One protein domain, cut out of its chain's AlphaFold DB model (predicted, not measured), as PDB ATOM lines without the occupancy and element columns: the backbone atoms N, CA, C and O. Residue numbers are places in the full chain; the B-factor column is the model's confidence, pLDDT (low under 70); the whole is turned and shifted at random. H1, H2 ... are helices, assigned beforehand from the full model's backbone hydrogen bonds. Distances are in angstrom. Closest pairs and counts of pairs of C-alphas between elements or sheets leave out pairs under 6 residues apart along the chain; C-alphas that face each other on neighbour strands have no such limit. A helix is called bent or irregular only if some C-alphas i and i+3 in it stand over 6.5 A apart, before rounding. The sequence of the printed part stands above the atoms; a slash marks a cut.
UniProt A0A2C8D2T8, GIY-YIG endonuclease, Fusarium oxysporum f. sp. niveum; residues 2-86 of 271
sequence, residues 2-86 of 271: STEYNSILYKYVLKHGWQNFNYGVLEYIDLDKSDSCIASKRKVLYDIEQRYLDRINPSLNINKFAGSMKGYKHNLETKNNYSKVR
ATOM      1  N   SER A   2      12.041  28.464  57.737       43.53
ATOM      2  CA  SER A   2      10.808  29.248  57.796       43.53
ATOM      3  C   SER A   2       9.910  28.784  56.653       43.53
ATOM      4  O   SER A   2      10.284  28.848  55.485       43.53
ATOM      5  N   THR A   3       8.739  28.249  56.977       46.97
ATOM      6  CA  THR A   3       7.688  28.005  55.991       46.97
ATOM      7  C   THR A   3       7.206  29.367  55.508       46.97
ATOM      8  O   THR A   3       6.335  29.974  56.129       46.97
ATOM      9  N   GLU A   4       7.825  29.900  54.456       59.62
ATOM     10  CA  GLU A   4       7.373  31.138  53.832       59.62
ATOM     11  C   GLU A   4       5.947  30.925  53.319       59.62
ATOM     12  O   GLU A   4       5.695  30.216  52.341       59.62
ATOM     13  N   TYR A   5       4.983  31.514  54.023       59.62
ATOM     14  CA  TYR A   5       3.592  31.516  53.612       59.62
ATOM     15  C   TYR A   5       3.475  32.277  52.285       59.62
ATOM     16  O   TYR A   5       3.530  33.502  52.238       59.62
ATOM     17  N   ASN A   6       3.275  31.549  51.184       66.69
ATOM     18  CA  ASN A   6       3.132  32.111  49.837       66.69
ATOM     19  C   ASN A   6       1.717  32.677  49.584       66.69
ATOM     20  O   ASN A   6       1.142  32.502  48.510       66.69
ATOM     21  N   SER A   7       1.124  33.319  50.592       77.56
ATOM     22  CA  SER A   7      -0.142  34.038  50.448       77.56
ATOM     23  C   SER A   7       0.130  35.459  49.964       77.56
ATOM     24  O   SER A   7       1.039  36.129  50.454       77.56
ATOM     25  N   ILE A   8      -0.670  35.941  49.014       80.38
ATOM     26  CA  ILE A   8      -0.554  37.314  48.504       80.38
ATOM     27  C   ILE A   8      -0.829  38.318  49.624       80.38
ATOM     28  O   ILE A   8      -0.065  39.265  49.768       80.38
ATOM     29  N   LEU A   9      -1.823  38.054  50.479       83.19
ATOM     30  CA  LEU A   9      -2.099  38.879  51.655       83.19
ATOM     31  C   LEU A   9      -0.850  39.031  52.534       83.19
ATOM     32  O   LEU A   9      -0.485  40.143  52.891       83.19
ATOM     33  N   TYR A  10      -0.149  37.928  52.814       86.25
ATOM     34  CA  TYR A  10       1.044  37.950  53.661       86.25
ATOM     35  C   TYR A  10       2.182  38.772  53.043       86.25
ATOM     36  O   TYR A  10       2.826  39.547  53.741       86.25
ATOM     37  N   LYS A  11       2.384  38.694  51.721       86.31
ATOM     38  CA  LYS A  11       3.365  39.544  51.018       86.31
ATOM     39  C   LYS A  11       3.035  41.031  51.146       86.31
ATOM     40  O   LYS A  11       3.936  41.840  51.347       86.31
ATOM     41  N   TYR A  12       1.756  41.391  51.047       87.38
ATOM     42  CA  TYR A  12       1.313  42.773  51.238       87.38
ATOM     43  C   TYR A  12       1.497  43.237  52.683       87.38
ATOM     44  O   TYR A  12       1.980  44.343  52.910       87.38
ATOM     45  N   VAL A  13       1.185  42.377  53.650       90.25
ATOM     46  CA  VAL A  13       1.415  42.645  55.072       90.25
ATOM     47  C   VAL A  13       2.902  42.833  55.374       90.25
ATOM     48  O   VAL A  13       3.253  43.780  56.064       90.25
ATOM     49  N   LEU A  14       3.792  42.004  54.822       90.38
ATOM     50  CA  LEU A  14       5.240  42.186  54.980       90.38
ATOM     51  C   LEU A  14       5.726  43.516  54.389       90.38
ATOM     52  O   LEU A  14       6.610  44.151  54.954       90.38
ATOM     53  N   LYS A  15       5.148  43.942  53.262       92.69
ATOM     54  CA  LYS A  15       5.534  45.181  52.577       92.69
ATOM     55  C   LYS A  15       5.028  46.441  53.281       92.69
ATOM     56  O   LYS A  15       5.720  47.453  53.277       92.69
ATOM     57  N   HIS A  16       3.814  46.399  53.825       92.81
ATOM     58  CA  HIS A  16       3.130  47.582  54.351       92.81
ATOM     59  C   HIS A  16       2.988  47.585  55.881       92.81
ATOM     60  O   HIS A  16       2.649  48.618  56.439       92.81
ATOM     61  N   GLY A  17       3.279  46.483  56.572       95.19
ATOM     62  CA  GLY A  17       3.105  46.332  58.020       95.19
ATOM     63  C   GLY A  17       1.660  46.018  58.429       95.19
ATOM     64  O   GLY A  17       0.710  46.396  57.747       95.19
ATOM     65  N   TRP A  18       1.488  45.335  59.566       93.50
ATOM     66  CA  TRP A  18       0.171  44.923  60.086       93.50
ATOM     67  C   TRP A  18      -0.723  46.101  60.478       93.50
ATOM     68  O   TRP A  18      -1.926  46.052  60.257       93.50
ATOM     69  N   GLN A  19      -0.132  47.176  60.994       95.94
ATOM     70  CA  GLN A  19      -0.819  48.404  61.410       95.94
ATOM     71  C   GLN A  19      -1.603  49.110  60.288       95.94
ATOM     72  O   GLN A  19      -2.471  49.923  60.579       95.94
ATOM     73  N   ASN A  20      -1.335  48.783  59.021       94.50
ATOM     74  CA  ASN A  20      -2.051  49.341  57.872       94.50
ATOM     75  C   ASN A  20      -3.243  48.479  57.412       94.50
ATOM     76  O   ASN A  20      -3.855  48.778  56.385       94.50
ATOM     77  N   PHE A  21      -3.573  47.408  58.140       92.00
ATOM     78  CA  PHE A  21      -4.703  46.532  57.838       92.00
ATOM     79  C   PHE A  21      -5.762  46.633  58.929       92.00
ATOM     80  O   PHE A  21      -5.479  46.437  60.105       92.00
ATOM     81  N   ASN A  22      -7.005  46.856  58.506       92.00
ATOM     82  CA  ASN A  22      -8.168  46.798  59.377       92.00
ATOM     83  C   ASN A  22      -8.968  45.536  59.068       92.00
ATOM     84  O   ASN A  22      -9.180  45.189  57.904       92.00
ATOM     85  N   TYR A  23      -9.423  44.861  60.117       91.88
ATOM     86  CA  TYR A  23     -10.346  43.740  60.014       91.88
ATOM     87  C   TYR A  23     -11.736  44.186  60.461       91.88
ATOM     88  O   TYR A  23     -11.876  44.903  61.449       91.88
ATOM     89  N   GLY A  24     -12.763  43.746  59.736       92.69
ATOM     90  CA  GLY A  24     -14.154  44.021  60.061       92.69
ATOM     91  C   GLY A  24     -15.049  42.857  59.656       92.69
ATOM     92  O   GLY A  24     -14.787  42.174  58.664       92.69
ATOM     93  N   VAL A  25     -16.109  42.641  60.432       94.25
ATOM     94  CA  VAL A  25     -17.162  41.671  60.119       94.25
ATOM     95  C   VAL A  25     -18.244  42.386  59.312       94.25
ATOM     96  O   VAL A  25     -18.754  43.412  59.752       94.25
ATOM     97  N   LEU A  26     -18.570  41.865  58.126       92.00
ATOM     98  CA  LEU A  26     -19.554  42.485  57.229       92.00
ATOM     99  C   LEU A  26     -20.999  42.109  57.575       92.00
ATOM    100  O   LEU A  26     -21.883  42.956  57.493       92.00
ATOM    101  N   GLU A  27     -21.239  40.849  57.933       93.94
ATOM    102  CA  GLU A  27     -22.572  40.305  58.200       93.94
ATOM    103  C   GLU A  27     -22.449  39.058  59.081       93.94
ATOM    104  O   GLU A  27     -21.541  38.243  58.886       93.94
ATOM    105  N   TYR A  28     -23.362  38.908  60.041       93.50
ATOM    106  CA  TYR A  28     -23.543  37.669  60.792       93.50
ATOM    107  C   TYR A  28     -24.658  36.869  60.132       93.50
ATOM    108  O   TYR A  28     -25.734  37.400  59.873       93.50
ATOM    109  N   ILE A  29     -24.385  35.600  59.836       90.25
ATOM    110  CA  ILE A  29     -25.319  34.720  59.139       90.25
ATOM    111  C   ILE A  29     -25.613  33.543  60.055       90.25
ATOM    112  O   ILE A  29     -24.712  32.758  60.369       90.25
ATOM    113  N   ASP A  30     -26.877  33.394  60.430       88.31
ATOM    114  CA  ASP A  30     -27.341  32.220  61.153       88.31
ATOM    115  C   ASP A  30     -27.577  31.082  60.160       88.31
ATOM    116  O   ASP A  30     -28.509  31.088  59.358       88.31
ATOM    117  N   LEU A  31     -26.673  30.104  60.173       86.12
ATOM    118  CA  LEU A  31     -26.824  28.876  59.400       86.12
ATOM    119  C   LEU A  31     -27.497  27.830  60.283       86.12
ATOM    120  O   LEU A  31     -26.887  27.356  61.248       86.12
ATOM    121  N   ASP A  32     -28.717  27.428  59.923       80.62
ATOM    122  CA  ASP A  32     -29.468  26.414  60.661       80.62
ATOM    123  C   ASP A  32     -28.621  25.158  60.894       80.62
ATOM    124  O   ASP A  32     -28.084  24.523  59.975       80.62
ATOM    125  N   LYS A  33     -28.454  24.793  62.167       72.44
ATOM    126  CA  LYS A  33     -27.633  23.639  62.568       72.44
ATOM    127  C   LYS A  33     -28.272  22.312  62.148       72.44
ATOM    128  O   LYS A  33     -27.544  21.343  61.951       72.44
ATOM    129  N   SER A  34     -29.595  22.288  61.981       68.38
ATOM    130  CA  SER A  34     -30.400  21.133  61.563       68.38
ATOM    131  C   SER A  34     -30.189  20.739  60.099       68.38
ATOM    132  O   SER A  34     -30.306  19.560  59.766       68.38
ATOM    133  N   ASP A  35     -29.824  21.689  59.234       70.56
ATOM    134  CA  ASP A  35     -29.569  21.410  57.823       70.56
ATOM    135  C   ASP A  35     -28.279  20.597  57.652       70.56
ATOM    136  O   ASP A  35     -27.156  21.100  57.783       70.56
ATOM    137  N   SER A  36     -28.434  19.310  57.337       73.31
ATOM    138  CA  SER A  36     -27.321  18.361  57.173       73.31
ATOM    139  C   SER A  36     -26.555  18.535  55.853       73.31
ATOM    140  O   SER A  36     -25.433  18.044  55.706       73.31
ATOM    141  N   CYS A  37     -27.121  19.254  54.878       80.50
ATOM    142  CA  CYS A  37     -26.526  19.395  53.554       80.50
ATOM    143  C   CYS A  37     -25.481  20.525  53.501       80.50
ATOM    144  O   CYS A  37     -25.800  21.708  53.376       80.50
ATOM    145  N   ILE A  38     -24.198  20.147  53.503       84.62
ATOM    146  CA  ILE A  38     -23.044  21.062  53.379       84.62
ATOM    147  C   ILE A  38     -23.101  21.897  52.087       84.62
ATOM    148  O   ILE A  38     -22.657  23.046  52.064       84.62
ATOM    149  N   ALA A  39     -23.640  21.334  51.002       86.25
ATOM    150  CA  ALA A  39     -23.710  22.016  49.712       86.25
ATOM    151  C   ALA A  39     -24.652  23.231  49.749       86.25
ATOM    152  O   ALA A  39     -24.300  24.280  49.211       86.25
ATOM    153  N   SER A  40     -25.797  23.117  50.429       84.81
ATOM    154  CA  SER A  40     -26.767  24.209  50.568       84.81
ATOM    155  C   SER A  40     -26.182  25.380  51.359       84.81
ATOM    156  O   SER A  40     -26.250  26.520  50.907       84.81
ATOM    157  N   LYS A  41     -25.494  25.096  52.473       89.25
ATOM    158  CA  LYS A  41     -24.826  26.119  53.300       89.25
ATOM    159  C   LYS A  41     -23.744  26.872  52.530       89.25
ATOM    160  O   LYS A  41     -23.680  28.095  52.579       89.25
ATOM    161  N   ARG A  42     -22.917  26.150  51.765       90.19
ATOM    162  CA  ARG A  42     -21.897  26.775  50.906       90.19
ATOM    163  C   ARG A  42     -22.506  27.677  49.847       90.19
ATOM    164  O   ARG A  42     -21.938  28.721  49.569       90.19
ATOM    165  N   LYS A  43     -23.639  27.281  49.267       91.00
ATOM    166  CA  LYS A  43     -24.321  28.092  48.259       91.00
ATOM    167  C   LYS A  43     -24.745  29.445  48.838       91.00
ATOM    168  O   LYS A  43     -24.385  30.462  48.266       91.00
ATOM    169  N   VAL A  44     -25.388  29.443  50.009       91.75
ATOM    170  CA  VAL A  44     -25.774  30.679  50.715       91.75
ATOM    171  C   VAL A  44     -24.552  31.562  50.992       91.75
ATOM    172  O   VAL A  44     -24.580  32.756  50.713       91.75
ATOM    173  N   LEU A  45     -23.450  30.973  51.470       92.81
ATOM    174  CA  LEU A  45     -22.208  31.713  51.715       92.81
ATOM    175  C   LEU A  45     -21.617  32.321  50.435       92.81
ATOM    176  O   LEU A  45     -21.194  33.472  50.460       92.81
ATOM    177  N   TYR A  46     -21.605  31.584  49.320       94.12
ATOM    178  CA  TYR A  46     -21.094  32.096  48.047       94.12
ATOM    179  C   TYR A  46     -21.976  33.198  47.462       94.12
ATOM    180  O   TYR A  46     -21.443  34.153  46.908       94.12
ATOM    181  N   ASP A  47     -23.297  33.104  47.609       93.69
ATOM    182  CA  ASP A  47     -24.217  34.148  47.144       93.69
ATOM    183  C   ASP A  47     -23.981  35.461  47.919       93.69
ATOM    184  O   ASP A  47     -23.932  36.545  47.330       93.69
ATOM    185  N   ILE A  48     -23.748  35.364  49.233       94.75
ATOM    186  CA  ILE A  48     -23.431  36.519  50.083       94.75
ATOM    187  C   ILE A  48     -22.035  37.073  49.775       94.75
ATOM    188  O   ILE A  48     -21.882  38.285  49.613       94.75
ATOM    189  N   GLU A  49     -21.027  36.208  49.645       94.06
ATOM    190  CA  GLU A  49     -19.671  36.603  49.250       94.06
ATOM    191  C   GLU A  49     -19.702  37.341  47.905       94.06
ATOM    192  O   GLU A  49     -19.170  38.446  47.805       94.06
ATOM    193  N   GLN A  50     -20.394  36.798  46.899       95.31
ATOM    194  CA  GLN A  50     -20.506  37.419  45.578       95.31
ATOM    195  C   GLN A  50     -21.177  38.792  45.658       95.31
ATOM    196  O   GLN A  50     -20.667  39.752  45.086       95.31
ATOM    197  N   ARG A  51     -22.267  38.911  46.428       96.12
ATOM    198  CA  ARG A  51     -22.966  40.184  46.658       96.12
ATOM    199  C   ARG A  51     -22.023  41.267  47.190       96.12
ATOM    200  O   ARG A  51     -22.089  42.409  46.735       96.12
ATOM    201  N   TYR A  52     -21.139  40.931  48.131       94.44
ATOM    202  CA  TYR A  52     -20.150  41.884  48.643       94.44
ATOM    203  C   TYR A  52     -19.005  42.141  47.667       94.44
ATOM    204  O   TYR A  52     -18.568  43.286  47.554       94.44
ATOM    205  N   LEU A  53     -18.542  41.121  46.943       92.81
ATOM    206  CA  LEU A  53     -17.525  41.294  45.908       92.81
ATOM    207  C   LEU A  53     -17.994  42.250  44.811       92.81
ATOM    208  O   LEU A  53     -17.236  43.140  44.436       92.81
ATOM    209  N   ASP A  54     -19.238  42.119  44.358       94.19
ATOM    210  CA  ASP A  54     -19.807  42.978  43.318       94.19
ATOM    211  C   ASP A  54     -20.046  44.403  43.835       94.19
ATOM    212  O   ASP A  54     -19.794  45.374  43.123       94.19
ATOM    213  N   ARG A  55     -20.478  44.542  45.098       95.12
ATOM    214  CA  ARG A  55     -20.731  45.848  45.727       95.12
ATOM    215  C   ARG A  55     -19.452  46.632  46.025       95.12
ATOM    216  O   ARG A  55     -19.415  47.836  45.798       95.12
ATOM    217  N   ILE A  56     -18.445  45.978  46.604       91.62
ATOM    218  CA  ILE A  56     -17.192  46.620  47.035       91.62
ATOM    219  C   ILE A  56     -16.206  46.714  45.866       91.62
ATOM    220  O   ILE A  56     -15.398  47.638  45.824       91.62
ATOM    221  N   ASN A  57     -16.273  45.764  44.928       89.75
ATOM    222  CA  ASN A  57     -15.366  45.607  43.791       89.75
ATOM    223  C   ASN A  57     -13.890  45.832  44.178       89.75
ATOM    224  O   ASN A  57     -13.253  46.784  43.713       89.75
ATOM    225  N   PRO A  58     -13.331  44.995  45.077       85.81
ATOM    226  CA  PRO A  58     -12.025  45.262  45.656       85.81
ATOM    227  C   PRO A  58     -10.939  45.182  44.582       85.81
ATOM    228  O   PRO A  58     -10.800  44.161  43.906       85.81
ATOM    229  N   SER A  59     -10.103  46.215  44.481       83.00
ATOM    230  CA  SER A  59      -9.016  46.286  43.489       83.00
ATOM    231  C   SER A  59      -7.982  45.164  43.630       83.00
ATOM    232  O   SER A  59      -7.368  44.753  42.647       83.00
ATOM    233  N   LEU A  60      -7.802  44.648  44.848       78.06
ATOM    234  CA  LEU A  60      -6.867  43.568  45.163       78.06
ATOM    235  C   LEU A  60      -7.488  42.171  45.052       78.06
ATOM    236  O   LEU A  60      -6.783  41.181  45.261       78.06
ATOM    237  N   ASN A  61      -8.785  42.058  44.749       82.56
ATOM    238  CA  ASN A  61      -9.423  40.754  44.675       82.56
ATOM    239  C   ASN A  61      -9.082  40.037  43.361       82.56
ATOM    240  O   ASN A  61      -9.245  40.549  42.256       82.56
ATOM    241  N   ILE A  62      -8.603  38.807  43.507       78.31
ATOM    242  CA  ILE A  62      -8.032  38.011  42.423       78.31
ATOM    243  C   ILE A  62      -9.094  37.131  41.755       78.31
ATOM    244  O   ILE A  62      -9.020  36.852  40.552       78.31
ATOM    245  N   ASN A  63     -10.086  36.694  42.534       83.75
ATOM    246  CA  ASN A  63     -11.153  35.817  42.072       83.75
ATOM    247  C   ASN A  63     -12.400  36.643  41.781       83.75
ATOM    248  O   ASN A  63     -12.942  37.294  42.663       83.75
ATOM    249  N   LYS A  64     -12.887  36.586  40.540       85.25
ATOM    250  CA  LYS A  64     -14.102  37.314  40.138       85.25
ATOM    251  C   LYS A  64     -15.388  36.697  40.681       85.25
ATOM    252  O   LYS A  64     -16.393  37.387  40.772       85.25
ATOM    253  N   PHE A  65     -15.345  35.400  40.976       90.50
ATOM    254  CA  PHE A  65     -16.490  34.644  41.450       90.50
ATOM    255  C   PHE A  65     -16.212  34.075  42.841       90.50
ATOM    256  O   PHE A  65     -15.141  33.502  43.068       90.50
ATOM    257  N   ALA A  66     -17.185  34.201  43.738       91.06
ATOM    258  CA  ALA A  66     -17.154  33.646  45.085       91.06
ATOM    259  C   ALA A  66     -16.878  32.137  45.074       91.06
ATOM    260  O   ALA A  66     -17.357  31.399  44.202       91.06
ATOM    261  N   GLY A  67     -16.051  31.674  46.013       87.06
ATOM    262  CA  GLY A  67     -15.694  30.258  46.151       87.06
ATOM    263  C   GLY A  67     -15.012  29.596  44.942       87.06
ATOM    264  O   GLY A  67     -14.783  28.382  44.964       87.06
ATOM    265  N   SER A  68     -14.693  30.337  43.872       84.50
ATOM    266  CA  SER A  68     -14.200  29.767  42.620       84.50
ATOM    267  C   SER A  68     -12.947  30.463  42.109       84.50
ATOM    268  O   SER A  68     -12.888  31.676  41.955       84.50
ATOM    269  N   MET A  69     -11.962  29.661  41.704       78.38
ATOM    270  CA  MET A  69     -10.830  30.153  40.910       78.38
ATOM    271  C   MET A  69     -11.210  30.391  39.439       78.38
ATOM    272  O   MET A  69     -10.369  30.793  38.628       78.38
ATOM    273  N   LYS A  70     -12.458  30.104  39.043       70.31
ATOM    274  CA  LYS A  70     -12.928  30.336  37.677       70.31
ATOM    275  C   LYS A  70     -12.839  31.836  37.389       70.31
ATOM    276  O   LYS A  70     -13.296  32.657  38.166       70.31
ATOM    277  N   GLY A  71     -12.203  32.204  36.281       65.56
ATOM    278  CA  GLY A  71     -11.970  33.609  35.931       65.56
ATOM    279  C   GLY A  71     -10.668  34.210  36.473       65.56
ATOM    280  O   GLY A  71     -10.310  35.301  36.023       65.56
ATOM    281  N   TYR A  72      -9.917  33.502  37.330       79.56
ATOM    282  CA  TYR A  72      -8.542  33.884  37.651       79.56
ATOM    283  C   TYR A  72      -7.678  33.806  36.387       79.56
ATOM    284  O   TYR A  72      -7.477  32.739  35.798       79.56
ATOM    285  N   LYS A  73      -7.173  34.957  35.936       75.81
ATOM    286  CA  LYS A  73      -6.251  35.022  34.800       75.81
ATOM    287  C   LYS A  73      -4.824  34.901  35.326       75.81
ATOM    288  O   LYS A  73      -4.314  35.821  35.951       75.81
ATOM    289  N   HIS A  74      -4.167  33.780  35.031       77.81
ATOM    290  CA  HIS A  74      -2.731  33.644  35.276       77.81
ATOM    291  C   HIS A  74      -1.944  34.725  34.527       77.81
ATOM    292  O   HIS A  74      -2.228  34.992  33.351       77.81
ATOM    293  N   ASN A  75      -0.926  35.280  35.190       83.38
ATOM    294  CA  ASN A  75       0.037  36.184  34.571       83.38
ATOM    295  C   ASN A  75       0.742  35.492  33.385       83.38
ATOM    296  O   ASN A  75       0.883  34.262  33.360       83.38
ATOM    297  N   LEU A  76       1.183  36.277  32.400       89.50
ATOM    298  CA  LEU A  76       1.886  35.796  31.212       89.50
ATOM    299  C   LEU A  76       3.141  35.001  31.590       89.50
ATOM    300  O   LEU A  76       3.379  33.929  31.043       89.50
ATOM    301  N   GLU A  77       3.881  35.468  32.594       86.12
ATOM    302  CA  GLU A  77       5.050  34.771  33.132       86.12
ATOM    303  C   GLU A  77       4.696  33.372  33.664       86.12
ATOM    304  O   GLU A  77       5.329  32.379  33.307       86.12
ATOM    305  N   THR A  78       3.615  33.254  34.440       83.12
ATOM    306  CA  THR A  78       3.139  31.966  34.964       83.12
ATOM    307  C   THR A  78       2.689  31.032  33.842       83.12
ATOM    308  O   THR A  78       3.005  29.841  33.866       83.12
ATOM    309  N   LYS A  79       1.990  31.557  32.824       88.00
ATOM    310  CA  LYS A  79       1.615  30.781  31.629       88.00
ATOM    311  C   LYS A  79       2.849  30.265  30.893       88.00
ATOM    312  O   LYS A  79       2.882  29.092  30.523       88.00
ATOM    313  N   ASN A  80       3.866  31.109  30.731       91.19
ATOM    314  CA  ASN A  80       5.128  30.738  30.100       91.19
ATOM    315  C   ASN A  80       5.861  29.667  30.912       91.19
ATOM    316  O   ASN A  80       6.352  28.705  30.330       91.19
ATOM    317  N   ASN A  81       5.859  29.759  32.241       87.44
ATOM    318  CA  ASN A  81       6.445  28.735  33.108       87.44
ATOM    319  C   ASN A  81       5.702  27.397  32.991       87.44
ATOM    320  O   ASN A  81       6.342  26.363  32.811       87.44
ATOM    321  N   TYR A  82       4.364  27.391  32.979       85.06
ATOM    322  CA  TYR A  82       3.600  26.164  32.715       85.06
ATOM    323  C   TYR A  82       3.874  25.588  31.327       85.06
ATOM    324  O   TYR A  82       3.985  24.368  31.185       85.06
ATOM    325  N   SER A  83       4.000  26.450  30.316       89.25
ATOM    326  CA  SER A  83       4.367  26.041  28.963       89.25
ATOM    327  C   SER A  83       5.752  25.399  28.949       89.25
ATOM    328  O   SER A  83       5.875  24.273  28.479       89.25
ATOM    329  N   LYS A  84       6.769  26.021  29.559       88.94
ATOM    330  CA  LYS A  84       8.131  25.472  29.674       88.94
ATOM    331  C   LYS A  84       8.163  24.136  30.418       88.94
ATOM    332  O   LYS A  84       8.840  23.217  29.984       88.94
ATOM    333  N   VAL A  85       7.394  23.997  31.499       84.94
ATOM    334  CA  VAL A  85       7.310  22.746  32.275       84.94
ATOM    335  C   VAL A  85       6.649  21.615  31.481       84.94
ATOM    336  O   VAL A  85       6.954  20.444  31.718       84.94
ATOM    337  N   ARG A  86       5.715  21.934  30.575       82.25
ATOM    338  CA  ARG A  86       5.011  20.951  29.732       82.25
ATOM    339  C   ARG A  86       5.760  20.642  28.437       82.25
ATOM    340  O   ARG A  86       5.781  19.490  28.011       82.25
TER     341      ARG A  86
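AT A GLANCE: This is residues 2 to 86 of the 271 residues of the protein "GIY-YIG endonuclease" of Fusarium oxysporum f. sp. niveum (UniProt A0A2C8D2T8). A long helix, H2, lies on one side of a loose, open frame, and two shorter helices, H1 and H3, lie well away from it, with no two of the three helices in touch. One long loop, residues 17 to 37, swings out from H1 along the rim of the model and folds back into H2; a second, residues 57 to 75, winds through the interior and leads to H3, which sticks out as a free end. The printed part has 85 residues with three named helices, in the order H1, H2, H3, and no named strand. The class is all helix, though the helices hold 39 of the 85 residues, under half. The whole is loose, with a radius of gyration of the C-alphas of 17.2 A, and spans 49 by 39 by 31 A.

HOW THE PARTS SIT: H2, residues 38 to 56, is the longest helix, with 19 residues. H1, residues 8 to 16, is apart from H2: no C-alpha of the one is within 8 A of the other. H3, residues 76 to 86, is apart from H2 by the same test. H1 and H3 are apart too. In H1, H2 and H3 every backbone pair of O i and N i+4 is within hydrogen-bond range.

IN THESE COORDINATES: H2 runs from Ile 38, with its C-alpha at (-23.044, 21.062, 53.379), to Ile 56, with its C-alpha at (-17.192, 46.620, 47.035), and its first and last C-alphas are 27.0 A apart. H1 runs from Ile 8, with its C-alpha at (-0.554, 37.314, 48.504), to His 16, over 12.4 A. H3 runs from Leu 76 to Arg 86 over 15.2 A, and its last C-alpha is at (5.011, 20.951, 29.732). No helix is bent or irregular.

THE WHOLE: The two C-alphas farthest apart are those of Ser 34 and Lys 84, at 50.2 A. The printed part runs from residue 2 to residue 86 and has no cut. Both links are long: 21 residues between H1 and H2, whose C-alphas lie 15 to 28 A from the mean of all C-alphas, and 19 residues between H2 and H3, whose C-alphas lie 6 to 17 A from it. Residues 2 to 7, 34 to 39, and 75 to 86, of which 76 to 86 belong to H3, stand free. Without these stretches the body has 61 residues and spans 40 by 28 by 21 A. The mean pLDDT of the printed part is 85.0; residues 2 to 6, residue 34 and residue 71 are under 70.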